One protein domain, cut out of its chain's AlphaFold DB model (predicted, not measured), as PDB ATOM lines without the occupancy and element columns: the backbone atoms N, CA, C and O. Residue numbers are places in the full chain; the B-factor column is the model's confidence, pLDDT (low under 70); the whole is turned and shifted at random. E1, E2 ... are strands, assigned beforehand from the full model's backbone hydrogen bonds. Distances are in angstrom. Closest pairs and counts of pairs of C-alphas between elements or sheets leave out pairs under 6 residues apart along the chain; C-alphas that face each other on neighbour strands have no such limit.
ATOM      1  N   GLU A  38     -12.669  91.952   2.669       83.12
ATOM      2  CA  GLU A  38     -12.952  93.338   3.019       83.12
ATOM      3  C   GLU A  38     -13.511  94.038   1.781       83.12
ATOM      4  O   GLU A  38     -12.953  93.923   0.684       83.12
ATOM      5  N   MET A  39     -14.618  94.757   1.938       89.06
ATOM      6  CA  MET A  39     -15.293  95.429   0.832       89.06
ATOM      7  C   MET A  39     -15.641  96.859   1.219       89.06
ATOM      8  O   MET A  39     -16.327  97.088   2.209       89.06
ATOM      9  N   VAL A  40     -15.217  97.830   0.411       92.38
ATOM     10  CA  VAL A  40     -15.703  99.209   0.549       92.38
ATOM     11  C   VAL A  40     -17.144  99.251   0.063       92.38
ATOM     12  O   VAL A  40     -17.407  98.985  -1.110       92.38
ATOM     13  N   ILE A  41     -18.065  99.551   0.972       91.06
ATOM     14  CA  ILE A  41     -19.505  99.601   0.685       91.06
ATOM     15  C   ILE A  41     -20.018 101.032   0.524       91.06
ATOM     16  O   ILE A  41     -21.070 101.242  -0.074       91.06
ATOM     17  N   TYR A  42     -19.267 102.012   1.025       93.81
ATOM     18  CA  TYR A  42     -19.542 103.427   0.833       93.81
ATOM     19  C   TYR A  42     -18.246 104.229   0.926       93.81
ATOM     20  O   TYR A  42     -17.384 103.944   1.758       93.81
ATOM     21  N   GLU A  43     -18.114 105.237   0.075       95.50
ATOM     22  CA  GLU A  43     -17.033 106.208   0.151       95.50
ATOM     23  C   GLU A  43     -17.514 107.547  -0.411       95.50
ATOM     24  O   GLU A  43     -18.013 107.605  -1.536       95.50
ATOM     25  N   ASP A  44     -17.338 108.613   0.363       94.50
ATOM     26  CA  ASP A  44     -17.489 109.998  -0.083       94.50
ATOM     27  C   ASP A  44     -16.219 110.806   0.236       94.50
ATOM     28  O   ASP A  44     -15.163 110.239   0.537       94.50
ATOM     29  N   ASP A  45     -16.282 112.133   0.141       94.94
ATOM     30  CA  ASP A  45     -15.135 113.011   0.399       94.94
ATOM     31  C   ASP A  45     -14.662 112.998   1.862       94.94
ATOM     32  O   ASP A  45     -13.513 113.355   2.127       94.94
ATOM     33  N   CYS A  46     -15.495 112.544   2.802       95.12
ATOM     34  CA  CYS A  46     -15.225 112.594   4.234       95.12
ATOM     35  C   CYS A  46     -15.180 111.249   4.943       95.12
ATOM     36  O   CYS A  46     -14.483 111.137   5.949       95.12
ATOM     37  N   VAL A  47     -15.881 110.237   4.453       96.50
ATOM     38  CA  VAL A  47     -16.035 108.959   5.136       96.50
ATOM     39  C   VAL A  47     -15.838 107.814   4.162       96.50
ATOM     40  O   VAL A  47     -16.320 107.827   3.030       96.50
ATOM     41  N   ARG A  48     -15.145 106.784   4.635       96.81
ATOM     42  CA  ARG A  48     -15.073 105.471   4.006       96.81
ATOM     43  C   ARG A  48     -15.680 104.443   4.948       96.81
ATOM     44  O   ARG A  48     -15.337 104.406   6.123       96.81
ATOM     45  N   LEU A  49     -16.552 103.596   4.422       95.88
ATOM     46  CA  LEU A  49     -17.181 102.510   5.159       95.88
ATOM     47  C   LEU A  49     -16.779 101.172   4.533       95.88
ATOM     48  O   LEU A  49     -17.046 100.916   3.353       95.88
ATOM     49  N   THR A  50     -16.139 100.321   5.329       95.88
ATOM     50  CA  THR A  50     -15.613  99.024   4.894       95.88
ATOM     51  C   THR A  50     -16.317  97.898   5.642       95.88
ATOM     52  O   THR A  50     -16.278  97.836   6.868       95.88
ATOM     53  N   ALA A  51     -16.961  96.993   4.906       93.62
ATOM     54  CA  ALA A  51     -17.483  95.740   5.433       93.62
ATOM     55  C   ALA A  51     -16.330  94.760   5.658       93.62
ATOM     56  O   ALA A  51     -15.561  94.475   4.739       93.62
ATOM     57  N   LEU A  52     -16.229  94.250   6.882       92.69
ATOM     58  CA  LEU A  52     -15.206  93.316   7.326       92.69
ATOM     59  C   LEU A  52     -15.786  91.904   7.339       92.69
ATOM     60  O   LEU A  52     -16.818  91.651   7.965       92.69
ATOM     61  N   GLY A  53     -15.109  90.978   6.662       88.81
ATOM     62  CA  GLY A  53     -15.474  89.564   6.652       88.81
ATOM     63  C   GLY A  53     -16.895  89.319   6.173       88.81
ATOM     64  O   GLY A  53     -17.741  88.854   6.940       88.81
ATOM     65  N   VAL A  54     -17.136  89.645   4.902       89.56
ATOM     66  CA  VAL A  54     -18.373  89.295   4.200       89.56
ATOM     67  C   VAL A  54     -18.323  87.813   3.834       89.56
ATOM     68  O   VAL A  54     -17.382  87.363   3.185       89.56
ATOM     69  N   SER A  55     -19.327  87.048   4.254       88.56
ATOM     70  CA  SER A  55     -19.454  85.620   3.950       88.56
ATOM     71  C   SER A  55     -20.870  85.274   3.508       88.56
ATOM     72  O   SER A  55     -21.843  85.909   3.919       88.56
ATOM     73  N   HIS A  56     -20.965  84.291   2.616       87.31
ATOM     74  CA  HIS A  56     -22.207  83.863   1.989       87.31
ATOM     75  C   HIS A  56     -22.399  82.369   2.259       87.31
ATOM     76  O   HIS A  56     -21.484  81.575   2.047       87.31
ATOM     77  N   SER A  57     -23.589  81.981   2.709       85.19
ATOM     78  CA  SER A  57     -23.990  80.582   2.866       85.19
ATOM     79  C   SER A  57     -25.433  80.417   2.394       85.19
ATOM     80  O   SER A  57     -26.383  80.816   3.071       85.19
ATOM     81  N   GLY A  58     -25.608  79.890   1.179       85.19
ATOM     82  CA  GLY A  58     -26.910  79.872   0.509       85.19
ATOM     83  C   GLY A  58     -27.452  81.290   0.306       85.19
ATOM     84  O   GLY A  58     -26.795  82.118  -0.315       85.19
ATOM     85  N   SER A  59     -28.640  81.574   0.848       84.44
ATOM     86  CA  SER A  59     -29.252  82.912   0.853       84.44
ATOM     87  C   SER A  59     -28.853  83.777   2.057       84.44
ATOM     88  O   SER A  59     -29.381  84.878   2.216       84.44
ATOM     89  N   SER A  60     -27.993  83.265   2.942       87.56
ATOM     90  CA  SER A  60     -27.495  83.997   4.106       87.56
ATOM     91  C   SER A  60     -26.261  84.807   3.732       87.56
ATOM     92  O   SER A  60     -25.284  84.249   3.232       87.56
ATOM     93  N   ILE A  61     -26.308  86.108   3.992       90.62
ATOM     94  CA  ILE A  61     -25.180  87.029   3.897       90.62
ATOM     95  C   ILE A  61     -24.880  87.503   5.312       90.62
ATOM     96  O   ILE A  61     -25.731  88.098   5.973       90.62
ATOM     97  N   GLN A  62     -23.657  87.244   5.758       91.69
ATOM     98  CA  GLN A  62     -23.148  87.665   7.052       91.69
ATOM     99  C   GLN A  62     -21.994  88.635   6.846       91.69
ATOM    100  O   GLN A  62     -21.037  88.333   6.132       91.69
ATOM    101  N   VAL A  63     -22.055  89.765   7.537       92.75
ATOM    102  CA  VAL A  63     -20.943  90.702   7.674       92.75
ATOM    103  C   VAL A  63     -20.443  90.608   9.111       92.75
ATOM    104  O   VAL A  63     -21.237  90.640  10.054       92.75
ATOM    105  N   SER A  64     -19.135  90.432   9.289       92.88
ATOM    106  CA  SER A  64     -18.521  90.241  10.613       92.88
ATOM    107  C   SER A  64     -18.357  91.559  11.372       92.88
ATOM    108  O   SER A  64     -18.348  91.573  12.600       92.88
ATOM    109  N   GLY A  65     -18.271  92.670  10.647       92.88
ATOM    110  CA  GLY A  65     -18.298  94.015  11.202       92.88
ATOM    111  C   GLY A  65     -18.279  95.066  10.107       92.88
ATOM    112  O   GLY A  65     -18.054  94.767   8.935       92.88
ATOM    113  N   LEU A  66     -18.508  96.309  10.494       94.69
ATOM    114  CA  LEU A  66     -18.348  97.462   9.620       94.69
ATOM    115  C   LEU A  66     -17.413  98.454  10.282       94.69
ATOM    116  O   LEU A  66     -17.563  98.731  11.466       94.69
ATOM    117  N   GLU A  67     -16.478  98.995   9.516       96.44
ATOM    118  CA  GLU A  67     -15.559 100.028   9.972       96.44
ATOM    119  C   GLU A  67     -15.793 101.316   9.192       96.44
ATOM    120  O   GLU A  67     -15.682 101.333   7.963       96.44
ATOM    121  N   ALA A  68     -16.144 102.379   9.914       97.19
ATOM    122  CA  ALA A  68     -16.223 103.729   9.382       97.19
ATOM    123  C   ALA A  68     -14.920 104.467   9.692       97.19
ATOM    124  O   ALA A  68     -14.556 104.587  10.859       97.19
ATOM    125  N   GLU A  69     -14.262 104.999   8.667       97.69
ATOM    126  CA  GLU A  69     -13.053 105.813   8.773       97.69
ATOM    127  C   GLU A  69     -13.308 107.217   8.221       97.69
ATOM    128  O   GLU A  69     -13.844 107.385   7.123       97.69
ATOM    129  N   VAL A  70     -12.883 108.232   8.967       97.44
ATOM    130  CA  VAL A  70     -12.979 109.645   8.599       97.44
ATOM    131  C   VAL A  70     -11.693 110.092   7.908       97.44
ATOM    132  O   VAL A  70     -10.585 109.865   8.397       97.44
ATOM    133  N   LYS A  71     -11.830 110.776   6.773       96.50
ATOM    134  CA  LYS A  71     -10.724 111.377   6.023       96.50
ATOM    135  C   LYS A  71     -10.215 112.645   6.722       96.50
ATOM    136  O   LYS A  71     -10.962 113.381   7.365       96.50
ATOM    137  N   ASN A  72      -8.918 112.920   6.582       94.19
ATOM    138  CA  ASN A  72      -8.282 114.084   7.207       94.19
ATOM    139  C   ASN A  72      -8.980 115.396   6.817       94.19
ATOM    140  O   ASN A  72      -9.131 115.691   5.634       94.19
ATOM    141  N   GLY A  73      -9.325 116.207   7.820       93.00
ATOM    142  CA  GLY A  73      -9.987 117.502   7.632       93.00
ATOM    143  C   GLY A  73     -11.516 117.461   7.694       93.00
ATOM    144  O   GLY A  73     -12.132 118.521   7.639       93.00
ATOM    145  N   CYS A  74     -12.121 116.281   7.852       96.25
ATOM    146  CA  CYS A  74     -13.562 116.130   8.042       96.25
ATOM    147  C   CYS A  74     -13.966 116.036   9.519       96.25
ATOM    148  O   CYS A  74     -13.131 115.858  10.410       96.25
ATOM    149  N   SER A  75     -15.269 116.184   9.768       96.56
ATOM    150  CA  SER A  75     -15.865 116.049  11.097       96.56
ATOM    151  C   SER A  75     -15.672 114.629  11.630       96.56
ATOM    152  O   SER A  75     -15.843 113.653  10.903       96.56
ATOM    153  N   LEU A  76     -15.276 114.516  12.898       98.06
ATOM    154  CA  LEU A  76     -15.119 113.225  13.566       98.06
ATOM    155  C   LEU A  76     -16.487 112.582  13.810       98.06
ATOM    156  O   LEU A  76     -17.485 113.277  13.976       98.06
ATOM    157  N   ILE A  77     -16.521 111.258  13.924       97.50
ATOM    158  CA  ILE A  77     -17.759 110.504  14.136       97.50
ATOM    159  C   ILE A  77     -18.004 110.226  15.618       97.50
ATOM    160  O   ILE A  77     -17.071 110.073  16.412       97.50
ATOM    161  N   THR A  78     -19.276 110.163  15.996       98.06
ATOM    162  CA  THR A  78     -19.749 109.854  17.355       98.06
ATOM    163  C   THR A  78     -20.583 108.577  17.410       98.06
ATOM    164  O   THR A  78     -20.635 107.935  18.460       98.06
ATOM    165  N   GLY A  79     -21.164 108.152  16.285       97.69
ATOM    166  CA  GLY A  79     -21.970 106.941  16.201       97.69
ATOM    167  C   GLY A  79     -21.975 106.330  14.805       97.69
ATOM    168  O   GLY A  79     -21.849 107.031  13.806       97.69
ATOM    169  N   VAL A  80     -22.117 105.008  14.748       97.50
ATOM    170  CA  VAL A  80     -22.394 104.253  13.522       97.50
ATOM    171  C   VAL A  80     -23.505 103.268  13.837       97.50
ATOM    172  O   VAL A  80     -23.431 102.528  14.819       97.50
ATOM    173  N   LYS A  81     -24.528 103.230  12.993       96.12
ATOM    174  CA  LYS A  81     -25.661 102.321  13.110       96.12
ATOM    175  C   LYS A  81     -25.940 101.666  11.773       96.12
ATOM    176  O   LYS A  81     -25.862 102.314  10.736       96.12
ATOM    177  N   VAL A  82     -26.307 100.396  11.821       94.81
ATOM    178  CA  VAL A  82     -26.726  99.597  10.675       94.81
ATOM    179  C   VAL A  82     -28.090  99.026  10.994       94.81
ATOM    180  O   VAL A  82     -28.287  98.458  12.068       94.81
ATOM    181  N   ILE A  83     -29.028  99.184  10.074       92.06
ATOM    182  CA  ILE A  83     -30.400  98.713  10.218       92.06
ATOM    183  C   ILE A  83     -30.703  97.819   9.029       92.06
ATOM    184  O   ILE A  83     -30.437  98.193   7.891       92.06
ATOM    185  N   THR A  84     -31.261  96.642   9.280       91.44
ATOM    186  CA  THR A  84     -31.673  95.706   8.232       91.44
ATOM    187  C   THR A  84     -33.190  95.664   8.147       91.44
ATOM    188  O   THR A  84     -33.869  95.579   9.176       91.44
ATOM    189  N   TYR A  85     -33.725  95.672   6.932       87.62
ATOM    190  CA  TYR A  85     -35.154  95.755   6.655       87.62
ATOM    191  C   TYR A  85     -35.616  94.629   5.727       87.62
ATOM    192  O   TYR A  85     -34.840  94.104   4.928       87.62
ATOM    193  N   ARG A  86     -36.892  94.255   5.835       84.75
ATOM    194  CA  ARG A  86     -37.580  93.348   4.910       84.75
ATOM    195  C   ARG A  86     -38.643  94.111   4.137       84.75
ATOM    196  O   ARG A  86     -39.565  94.643   4.760       84.75
ATOM    197  N   ASP A  87     -38.551  94.047   2.812       77.12
ATOM    198  CA  ASP A  87     -39.574  94.545   1.890       77.12
ATOM    199  C   ASP A  87     -40.957  93.953   2.220       77.12
ATOM    200  O   ASP A  87     -41.118  92.733   2.359       77.12
ATOM    201  N   ARG A  88     -41.958  94.824   2.393       71.19
ATOM    202  CA  ARG A  88     -43.331  94.426   2.745       71.19
ATOM    203  C   ARG A  88     -44.293  94.453   1.556       71.19
ATOM    204  O   ARG A  88     -45.262  93.693   1.567       71.19
ATOM    205  N   ASP A  89     -44.084  95.328   0.578       66.31
ATOM    206  CA  ASP A  89     -45.057  95.620  -0.486       66.31
ATOM    207  C   ASP A  89     -44.459  95.636  -1.905       66.31
ATOM    208  O   ASP A  89     -45.131  96.028  -2.865       66.31
ATOM    209  N   GLY A  90     -43.228  95.146  -2.064       58.22
ATOM    210  CA  GLY A  90     -42.516  95.111  -3.338       58.22
ATOM    211  C   GLY A  90     -41.933  96.469  -3.732       58.22
ATOM    212  O   GLY A  90     -41.533  96.646  -4.890       58.22
ATOM    213  N   ARG A  91     -41.937  97.455  -2.824       55.72
ATOM    214  CA  ARG A  91     -41.354  98.778  -3.039       55.72
ATOM    215  C   ARG A  91     -40.170  98.947  -2.105       55.72
ATOM    216  O   ARG A  91     -40.334  99.079  -0.905       55.72
ATOM    217  N   ARG A  92     -38.978  99.076  -2.689       54.09
ATOM    218  CA  ARG A  92     -37.779  99.502  -1.956       54.09
ATOM    219  C   ARG A  92     -38.058 100.842  -1.282       54.09
ATOM    220  O   ARG A  92     -38.260 101.838  -1.983       54.09
ATOM    221  N   GLY A  93     -38.059 100.885   0.045       51.44
ATOM    222  CA  GLY A  93     -38.449 102.096   0.749       51.44
ATOM    223  C   GLY A  93     -37.909 102.175   2.166       51.44
ATOM    224  O   GLY A  93     -38.568 101.790   3.121       51.44
ATOM    225  N   PHE A  94     -36.768 102.848   2.328       57.31
ATOM    226  CA  PHE A  94     -36.307 103.372   3.624       57.31
ATOM    227  C   PHE A  94     -37.141 104.584   4.102       57.31
ATOM    228  O   PHE A  94     -36.835 105.198   5.121       57.31
ATOM    229  N   ILE A  95     -38.179 104.967   3.345       54.03
ATOM    230  CA  ILE A  95     -39.026 106.143   3.576       54.03
ATOM    231  C   ILE A  95     -40.438 105.680   3.945       54.03
ATOM    232  O   ILE A  95     -40.976 104.753   3.355       54.03
ATOM    233  N   ALA A  96     -41.014 106.359   4.935       52.06
ATOM    234  CA  ALA A  96     -42.185 105.962   5.703       52.06
ATOM    235  C   ALA A  96     -43.414 105.423   4.912       52.06
ATOM    236  O   ALA A  96     -43.866 106.077   3.969       52.06
ATOM    237  N   PRO A  97     -44.053 104.336   5.403       50.97
ATOM    238  CA  PRO A  97     -43.533 103.480   6.465       50.97
ATOM    239  C   PRO A  97     -42.301 102.736   5.933       50.97
ATOM    240  O   PRO A  97     -42.377 102.204   4.830       50.97
ATOM    241  N   PRO A  98     -41.181 102.719   6.680       56.62
ATOM    242  CA  PRO A  98     -40.048 101.922   6.257       56.62
ATOM    243  C   PRO A  98     -40.498 100.467   6.117       56.62
ATOM    244  O   PRO A  98     -41.393 100.005   6.843       56.62
ATOM    245  N   ASP A  99     -39.841  99.755   5.211       70.88
ATOM    246  CA  ASP A  99     -39.815  98.299   5.192       70.88
ATOM    247  C   ASP A  99     -39.660  97.739   6.622       70.88
ATOM    248  O   ASP A  99     -39.134  98.398   7.526       70.88
ATOM    249  N   GLN A 100     -40.189  96.544   6.898       79.50
ATOM    250  CA  GLN A 100     -40.239  96.035   8.273       79.50
ATOM    251  C   GLN A 100     -38.816  95.931   8.838       79.50
ATOM    252  O   GLN A 100     -38.015  95.148   8.331       79.50
ATOM    253  N   LYS A 101     -38.505  96.676   9.909       85.69
ATOM    254  CA  LYS A 101     -37.222  96.560  10.618       85.69
ATOM    255  C   LYS A 101     -37.043  95.125  11.114       85.69
ATOM    256  O   LYS A 101     -37.857  94.628  11.892       85.69
ATOM    257  N   VAL A 102     -35.976  94.485  10.657       87.69
ATOM    258  CA  VAL A 102     -35.596  93.111  11.012       87.69
ATOM    259  C   VAL A 102     -34.533  93.115  12.103       87.69
ATOM    260  O   VAL A 102     -34.591  92.299  13.013       87.69
ATOM    261  N   GLY A 103     -33.594  94.058  12.043       89.62
ATOM    262  CA  GLY A 103     -32.449  94.092  12.942       89.62
ATOM    263  C   GLY A 103     -31.798  95.465  12.989       89.62
ATOM    264  O   GLY A 103     -32.020  96.308  12.119       89.62
ATOM    265  N   GLU A 104     -31.022  95.701  14.040       92.44
ATOM    266  CA  GLU A 104     -30.200  96.895  14.198       92.44
ATOM    267  C   GLU A 104     -28.969  96.570  15.032       92.44
ATOM    268  O   GLU A 104     -29.060  95.891  16.054       92.44
ATOM    269  N   VAL A 105     -27.829  97.091  14.596       95.12
ATOM    270  CA  VAL A 105     -26.570  97.034  15.330       95.12
ATOM    271  C   VAL A 105     -25.982  98.433  15.327       95.12
ATOM    272  O   VAL A 105     -25.983  99.112  14.302       95.12
ATOM    273  N   GLN A 106     -25.495  98.886  16.477       97.00
ATOM    274  CA  GLN A 106     -24.930 100.222  16.612       97.00
ATOM    275  C   GLN A 106     -23.688 100.226  17.493       97.00
ATOM    276  O   GLN A 106     -23.551  99.418  18.412       97.00
ATOM    277  N   ALA A 107     -22.810 101.181  17.221       97.12
ATOM    278  CA  ALA A 107     -21.675 101.545  18.045       97.12
ATOM    279  C   ALA A 107     -21.731 103.050  18.315       97.12
ATOM    280  O   ALA A 107     -22.037 103.838  17.422       97.12
ATOM    281  N   GLN A 108     -21.422 103.447  19.547       97.25
ATOM    282  CA  GLN A 108     -21.258 104.847  19.926       97.25
ATOM    283  C   GLN A 108     -19.887 105.043  20.553       97.25
ATOM    284  O   GLN A 108     -19.448 104.250  21.389       97.25
ATOM    285  N   ALA A 109     -19.212 106.110  20.150       95.12
ATOM    286  CA  ALA A 109     -17.934 106.491  20.711       95.12
ATOM    287  C   ALA A 109     -18.155 107.380  21.944       95.12
ATOM    288  O   ALA A 109     -18.913 108.345  21.906       95.12
ATOM    289  N   GLY A 110     -17.449 107.101  23.044       92.88
ATOM    290  CA  GLY A 110     -17.515 107.945  24.247       92.88
ATOM    291  C   GLY A 110     -16.951 109.361  24.047       92.88
ATOM    292  O   GLY A 110     -17.162 110.238  24.884       92.88
ATOM    293  N   ARG A 111     -16.210 109.582  22.955       95.81
ATOM    294  CA  ARG A 111     -15.708 110.871  22.458       95.81
ATOM    295  C   ARG A 111     -15.643 110.810  20.927       95.81
ATOM    296  O   ARG A 111     -15.453 109.709  20.414       95.81
ATOM    297  N   PRO A 112     -15.731 111.946  20.211       97.56
ATOM    298  CA  PRO A 112     -15.539 111.969  18.764       97.56
ATOM    299  C   PRO A 112     -14.235 111.281  18.338       97.56
ATOM    300  O   PRO A 112     -13.184 111.521  18.936       97.56
ATOM    301  N   THR A 113     -14.307 110.425  17.321       97.94
ATOM    302  CA  THR A 113     -13.198 109.581  16.850       97.94
ATOM    303  C   THR A 113     -13.070 109.626  15.327       97.94
ATOM    304  O   THR A 113     -14.017 109.969  14.626       97.94
ATOM    305  N   GLY A 114     -11.881 109.308  14.811       97.50
ATOM    306  CA  GLY A 114     -11.623 109.208  13.371       97.50
ATOM    307  C   GLY A 114     -11.937 107.830  12.783       97.50
ATOM    308  O   GLY A 114     -12.024 107.705  11.570       97.50
ATOM    309  N   SER A 115     -12.112 106.805  13.621       97.19
ATOM    310  CA  SER A 115     -12.596 105.485  13.204       97.19
ATOM    311  C   SER A 115     -13.511 104.886  14.270       97.19
ATOM    312  O   SER A 115     -13.292 105.096  15.471       97.19
ATOM    313  N   LEU A 116     -14.548 104.172  13.830       97.50
ATOM    314  CA  LEU A 116     -15.482 103.447  14.685       97.50
ATOM    315  C   LEU A 116     -15.947 102.165  13.991       97.50
ATOM    316  O   LEU A 116     -16.451 102.199  12.867       97.50
ATOM    317  N   SER A 117     -15.826 101.041  14.699       95.50
ATOM    318  CA  SER A 117     -16.313  99.745  14.233       95.50
ATOM    319  C   SER A 117     -17.647  99.386  14.886       95.50
ATOM    320  O   SER A 117     -17.813  99.526  16.099       95.50
ATOM    321  N   VAL A 118     -18.581  98.870  14.092       94.75
ATOM    322  CA  VAL A 118     -19.848  98.290  14.544       94.75
ATOM    323  C   VAL A 118     -19.836  96.776  14.334       94.75
ATOM    324  O   VAL A 118     -19.172  96.260  13.432       94.75
ATOM    325  N   GLY A 119     -20.528  96.062  15.223       92.62
ATOM    326  CA  GLY A 119     -20.531  94.604  15.272       92.62
ATOM    327  C   GLY A 119     -21.168  93.925  14.056       92.62
ATOM    328  O   GLY A 119     -21.692  94.564  13.144       92.62
ATOM    329  N   ALA A 120     -21.120  92.596  14.079       92.69
ATOM    330  CA  ALA A 120     -21.636  91.741  13.022       92.69
ATOM    331  C   ALA A 120     -23.144  91.925  12.792       92.69
ATOM    332  O   ALA A 120     -23.910  92.067  13.744       92.69
ATOM    333  N   PHE A 121     -23.575  91.834  11.535       92.44
ATOM    334  CA  PHE A 121     -24.987  91.820  11.149       92.44
ATOM    335  C   PHE A 121     -25.213  90.866   9.972       92.44
ATOM    336  O   PHE A 121     -24.295  90.549   9.211       92.44
ATOM    337  N   SER A 122     -26.445  90.377   9.854       92.19
ATOM    338  CA  SER A 122     -26.846  89.359   8.885       92.19
ATOM    339  C   SER A 122     -28.116  89.775   8.167       92.19
ATOM    340  O   SER A 122     -28.932  90.509   8.726       92.19
ATOM    341  N   ASN A 123     -28.333  89.235   6.972       91.25
ATOM    342  CA  ASN A 123     -29.658  89.265   6.370       91.25
ATOM    343  C   ASN A 123     -30.601  88.195   6.947       91.25
ATOM    344  O   ASN A 123     -31.765  88.167   6.569       91.25
ATOM    345  N   GLN A 124     -30.141  87.311   7.835       90.12
ATOM    346  CA  GLN A 124     -30.985  86.341   8.532       90.12
ATOM    347  C   GLN A 124     -31.111  86.715  10.009       90.12
ATOM    348  O   GLN A 124     -30.130  86.663  10.749       90.12
ATOM    349  N   ASP A 125     -32.328  87.024  10.455       85.69
ATOM    350  CA  ASP A 125     -32.663  87.088  11.876       85.69
ATOM    351  C   ASP A 125     -33.598  85.917  12.238       85.69
ATOM    352  O   ASP A 125     -34.620  85.720  11.570       85.69
ATOM    353  N   PRO A 126     -33.286  85.118  13.275       77.88
ATOM    354  CA  PRO A 126     -34.065  83.927  13.621       77.88
ATOM    355  C   PRO A 126     -35.483  84.236  14.124       77.88
ATOM    356  O   PRO A 126     -36.333  83.347  14.118       77.88
ATOM    357  N   VAL A 127     -35.746  85.464  14.576       81.06
ATOM    358  CA  VAL A 127     -37.034  85.884  15.145       81.06
ATOM    359  C   VAL A 127     -37.781  86.776  14.165       81.06
ATOM    360  O   VAL A 127     -38.964  86.568  13.898       81.06
ATOM    361  N   ALA A 128     -37.095  87.776  13.624       79.38
ATOM    362  CA  ALA A 128     -37.694  88.765  12.756       79.38
ATOM    363  C   ALA A 128     -37.788  88.279  11.306       79.38
ATOM    364  O   ALA A 128     -38.687  88.743  10.605       79.38
ATOM    365  N   GLY A 129     -36.938  87.338  10.862       83.94
ATOM    366  CA  GLY A 129     -36.899  86.685   9.540       83.94
ATOM    367  C   GLY A 129     -35.785  87.207   8.610       83.94
ATOM    368  O   GLY A 129     -34.837  87.842   9.060       83.94
ATOM    369  N   THR A 130     -35.906  87.000   7.293       89.12
ATOM    370  CA  THR A 130     -34.889  87.434   6.309       89.12
ATOM    371  C   THR A 130     -35.032  88.909   5.903       89.12
ATOM    372  O   THR A 130     -36.114  89.334   5.500       89.12
ATOM    373  N   ALA A 131     -33.964  89.698   6.000       89.69
ATOM    374  CA  ALA A 131     -33.866  91.055   5.473       89.69
ATOM    375  C   ALA A 131     -33.486  91.051   3.982       89.69
ATOM    376  O   ALA A 131     -32.706  90.217   3.523       89.69
ATOM    377  N   THR A 132     -34.031  92.003   3.233       87.31
ATOM    378  CA  THR A 132     -33.725  92.244   1.815       87.31
ATOM    379  C   THR A 132     -32.796  93.436   1.645       87.31
ATOM    380  O   THR A 132     -31.954  93.440   0.751       87.31
ATOM    381  N   ASP A 133     -32.882  94.407   2.549       88.44
ATOM    382  CA  ASP A 133     -32.215  95.695   2.427       88.44
ATOM    383  C   ASP A 133     -31.546  96.096   3.740       88.44
ATOM    384  O   ASP A 133     -31.861  95.581   4.819       88.44
ATOM    385  N   TRP A 134     -30.593  97.015   3.651       89.69
ATOM    386  CA  TRP A 134     -29.892  97.561   4.802       89.69
ATOM    387  C   TRP A 134     -29.585  99.046   4.608       89.69
ATOM    388  O   TRP A 134     -29.365  99.522   3.496       89.69
ATOM    389  N   GLU A 135     -29.582  99.774   5.717       91.50
ATOM    390  CA  GLU A 135     -29.223 101.184   5.827       91.50
ATOM    391  C   GLU A 135     -28.067 101.307   6.810       91.50
ATOM    392  O   GLU A 135     -28.033 100.604   7.823       91.50
ATOM    393  N   PHE A 136     -27.152 102.231   6.547       93.69
ATOM    394  CA  PHE A 136     -26.224 102.709   7.557       93.69
ATOM    395  C   PHE A 136     -26.459 104.195   7.842       93.69
ATOM    396  O   PHE A 136     -26.819 104.970   6.954       93.69
ATOM    397  N   VAL A 137     -26.218 104.583   9.091       95.38
ATOM    398  CA  VAL A 137     -26.256 105.966   9.571       95.38
ATOM    399  C   VAL A 137     -24.974 106.224  10.350       95.38
ATOM    400  O   VAL A 137     -24.606 105.425  11.213       95.38
ATOM    401  N   ILE A 138     -24.289 107.317  10.032       97.19
ATOM    402  CA  ILE A 138     -23.069 107.761  10.705       97.19
ATOM    403  C   ILE A 138     -23.344 109.139  11.290       97.19
ATOM    404  O   ILE A 138     -23.600 110.083  10.542       97.19
ATOM    405  N   ASP A 139     -23.277 109.233  12.612       97.62
ATOM    406  CA  ASP A 139     -23.487 110.468  13.357       97.62
ATOM    407  C   ASP A 139     -22.150 111.204  13.496       97.62
ATOM    408  O   ASP A 139     -21.178 110.656  14.031       97.62
ATOM    409  N   HIS A 140     -22.092 112.456  13.052       97.19
ATOM    410  CA  HIS A 140     -20.900 113.302  13.132       97.19
ATOM    411  C   HIS A 140     -20.927 114.198  14.372       97.19
ATOM    412  O   HIS A 140     -21.977 114.511  14.934       97.19
ATOM    413  N   ALA A 141     -19.756 114.639  14.821       96.81
ATOM    414  CA  ALA A 141     -19.605 115.476  16.011       96.81
ATOM    415  C   ALA A 141     -20.184 116.893  15.845       96.81
ATOM    416  O   ALA A 141     -20.441 117.571  16.838       96.81
ATOM    417  N   ASP A 142     -20.390 117.335  14.605       95.94
ATOM    418  CA  ASP A 142     -21.050 118.597  14.252       95.94
ATOM    419  C   ASP A 142     -22.585 118.479  14.175       95.94
ATOM    420  O   ASP A 142     -23.266 119.463  13.878       95.94
ATOM    421  N   GLY A 143     -23.135 117.293  14.458       95.12
ATOM    422  CA  GLY A 143     -24.566 117.010  14.413       95.12
ATOM    423  C   GLY A 143     -25.109 116.698  13.017       95.12
ATOM    424  O   GLY A 143     -26.324 116.566  12.876       95.12
ATOM    425  N   GLN A 144     -24.256 116.594  11.992       95.56
ATOM    426  CA  GLN A 144     -24.658 116.066  10.690       95.56
ATOM    427  C   GLN A 144     -24.757 114.538  10.719       95.56
ATOM    428  O   GLN A 144     -24.142 113.866  11.548       95.56
ATOM    429  N   GLU A 145     -25.503 113.985   9.765       95.06
ATOM    430  CA  GLU A 145     -25.597 112.545   9.546       95.06
ATOM    431  C   GLU A 145     -25.197 112.206   8.108       95.06
ATOM    432  O   GLU A 145     -25.681 112.821   7.156       95.06
ATOM    433  N   THR A 146     -24.372 111.173   7.941       94.44
ATOM    434  CA  THR A 146     -24.186 110.518   6.641       94.44
ATOM    435  C   THR A 146     -25.035 109.260   6.606       94.44
ATOM    436  O   THR A 146     -24.958 108.425   7.508       94.44
ATOM    437  N   ARG A 147     -25.832 109.107   5.548       93.50
ATOM    438  CA  ARG A 147     -26.693 107.942   5.341       93.50
ATOM    439  C   ARG A 147     -26.431 107.306   3.993       93.50
ATOM    440  O   ARG A 147     -26.220 108.000   3.000       93.50
ATOM    441  N   GLY A 148     -26.532 105.989   3.951       89.62
ATOM    442  CA  GLY A 148     -26.536 105.241   2.707       89.62
ATOM    443  C   GLY A 148     -27.239 103.908   2.872       89.62
ATOM    444  O   GLY A 148     -27.598 103.498   3.975       89.62
ATOM    445  N   TYR A 149     -27.478 103.253   1.745       88.56
ATOM    446  CA  TYR A 149     -28.318 102.071   1.679       88.56
ATOM    447  C   TYR A 149     -27.790 101.063   0.668       88.56
ATOM    448  O   TYR A 149     -27.124 101.416  -0.307       88.56
ATOM    449  N   GLY A 150     -28.147  99.802   0.879       85.75
ATOM    450  CA  GLY A 150     -27.870  98.720  -0.047       85.75
ATOM    451  C   GLY A 150     -28.900  97.605   0.051       85.75
ATOM    452  O   GLY A 150     -29.725  97.555   0.961       85.75
ATOM    453  N   THR A 151     -28.827  96.695  -0.910       86.44
ATOM    454  CA  THR A 151     -29.651  95.487  -0.959       86.44
ATOM    455  C   THR A 151     -28.746  94.282  -0.740       86.44
ATOM    456  O   THR A 151     -27.642  94.215  -1.294       86.44
ATOM    457  N   PHE A 152     -29.209  93.313   0.043       83.69
ATOM    458  CA  PHE A 152     -28.593  91.994   0.119       83.69
ATOM    459  C   PHE A 152     -28.801  91.286  -1.225       83.69
ATOM    460  O   PHE A 152     -29.863  90.735  -1.501       83.69
TER     461      PHE A 152
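AT A GLANCE: This is residues 38 to 152 of the 154 residues of an uncharacterized protein of Planctomycetes bacterium (UniProt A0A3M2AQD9). Two twisted four-stranded sheets lie face to face as a sandwich, their strands crossed at 33 degrees, and E5 bends at one end to pass the chain into E6 of the other sheet. The sheets run E5 E4 E7 E8 and E1 E2 E3 E6, both antiparallel. The printed part has 115 residues, with no named helix and strands E1 to E8 in chain order, class all strand. It is compact, with a radius of gyration of the C-alphas of 14.2 A and spans of 41 by 31 by 24 A.

HOW THE PARTS SIT: E4, residues 77 to 86, and E5, residues 100 to 113, form a hairpin, with N 82 and O 105 2.8 A apart. E7, residues 133 to 140, is E4's other neighbour, N 81 to O 137 2.8 A. E8, residues 145 to 151, forms a hairpin with E7, N 136 to O 148 2.9 A. In the facing sheet, E1, residues 38 to 43, E2, 47 to 57, and E3, 60 to 70, are a meander, each strand the antiparallel neighbour of the one before, with N 41 to O 49 2.9 A and N 50 to O 67 2.9 A. E6, residues 115 to 118, is an edge strand beside E3, N 118 to O 66 2.8 A. Between sheets, the closest C-alphas of E5 and E6, Ala 107 and Val 118, are 5.1 A apart.

IN THESE COORDINATES: E1 begins at C-alpha 38 (-12.952, 93.338, 3.019); E8 ends at C-alpha 151 (-29.651, 95.487, -0.959). E5 spans 31.4 A and bends by 89 degrees at residue 110; E3 spans 29.8 A and bends by 51 degrees at residue 64; E2 spans 29.6 A.

THE WHOLE: The farthest C-alphas, Gly 73 and Val 127, are 42.3 A apart. The printed part has no cut. The links E4 to E5 and E6 to E7 are long. Residues 89 to 98 have pLDDT under 70.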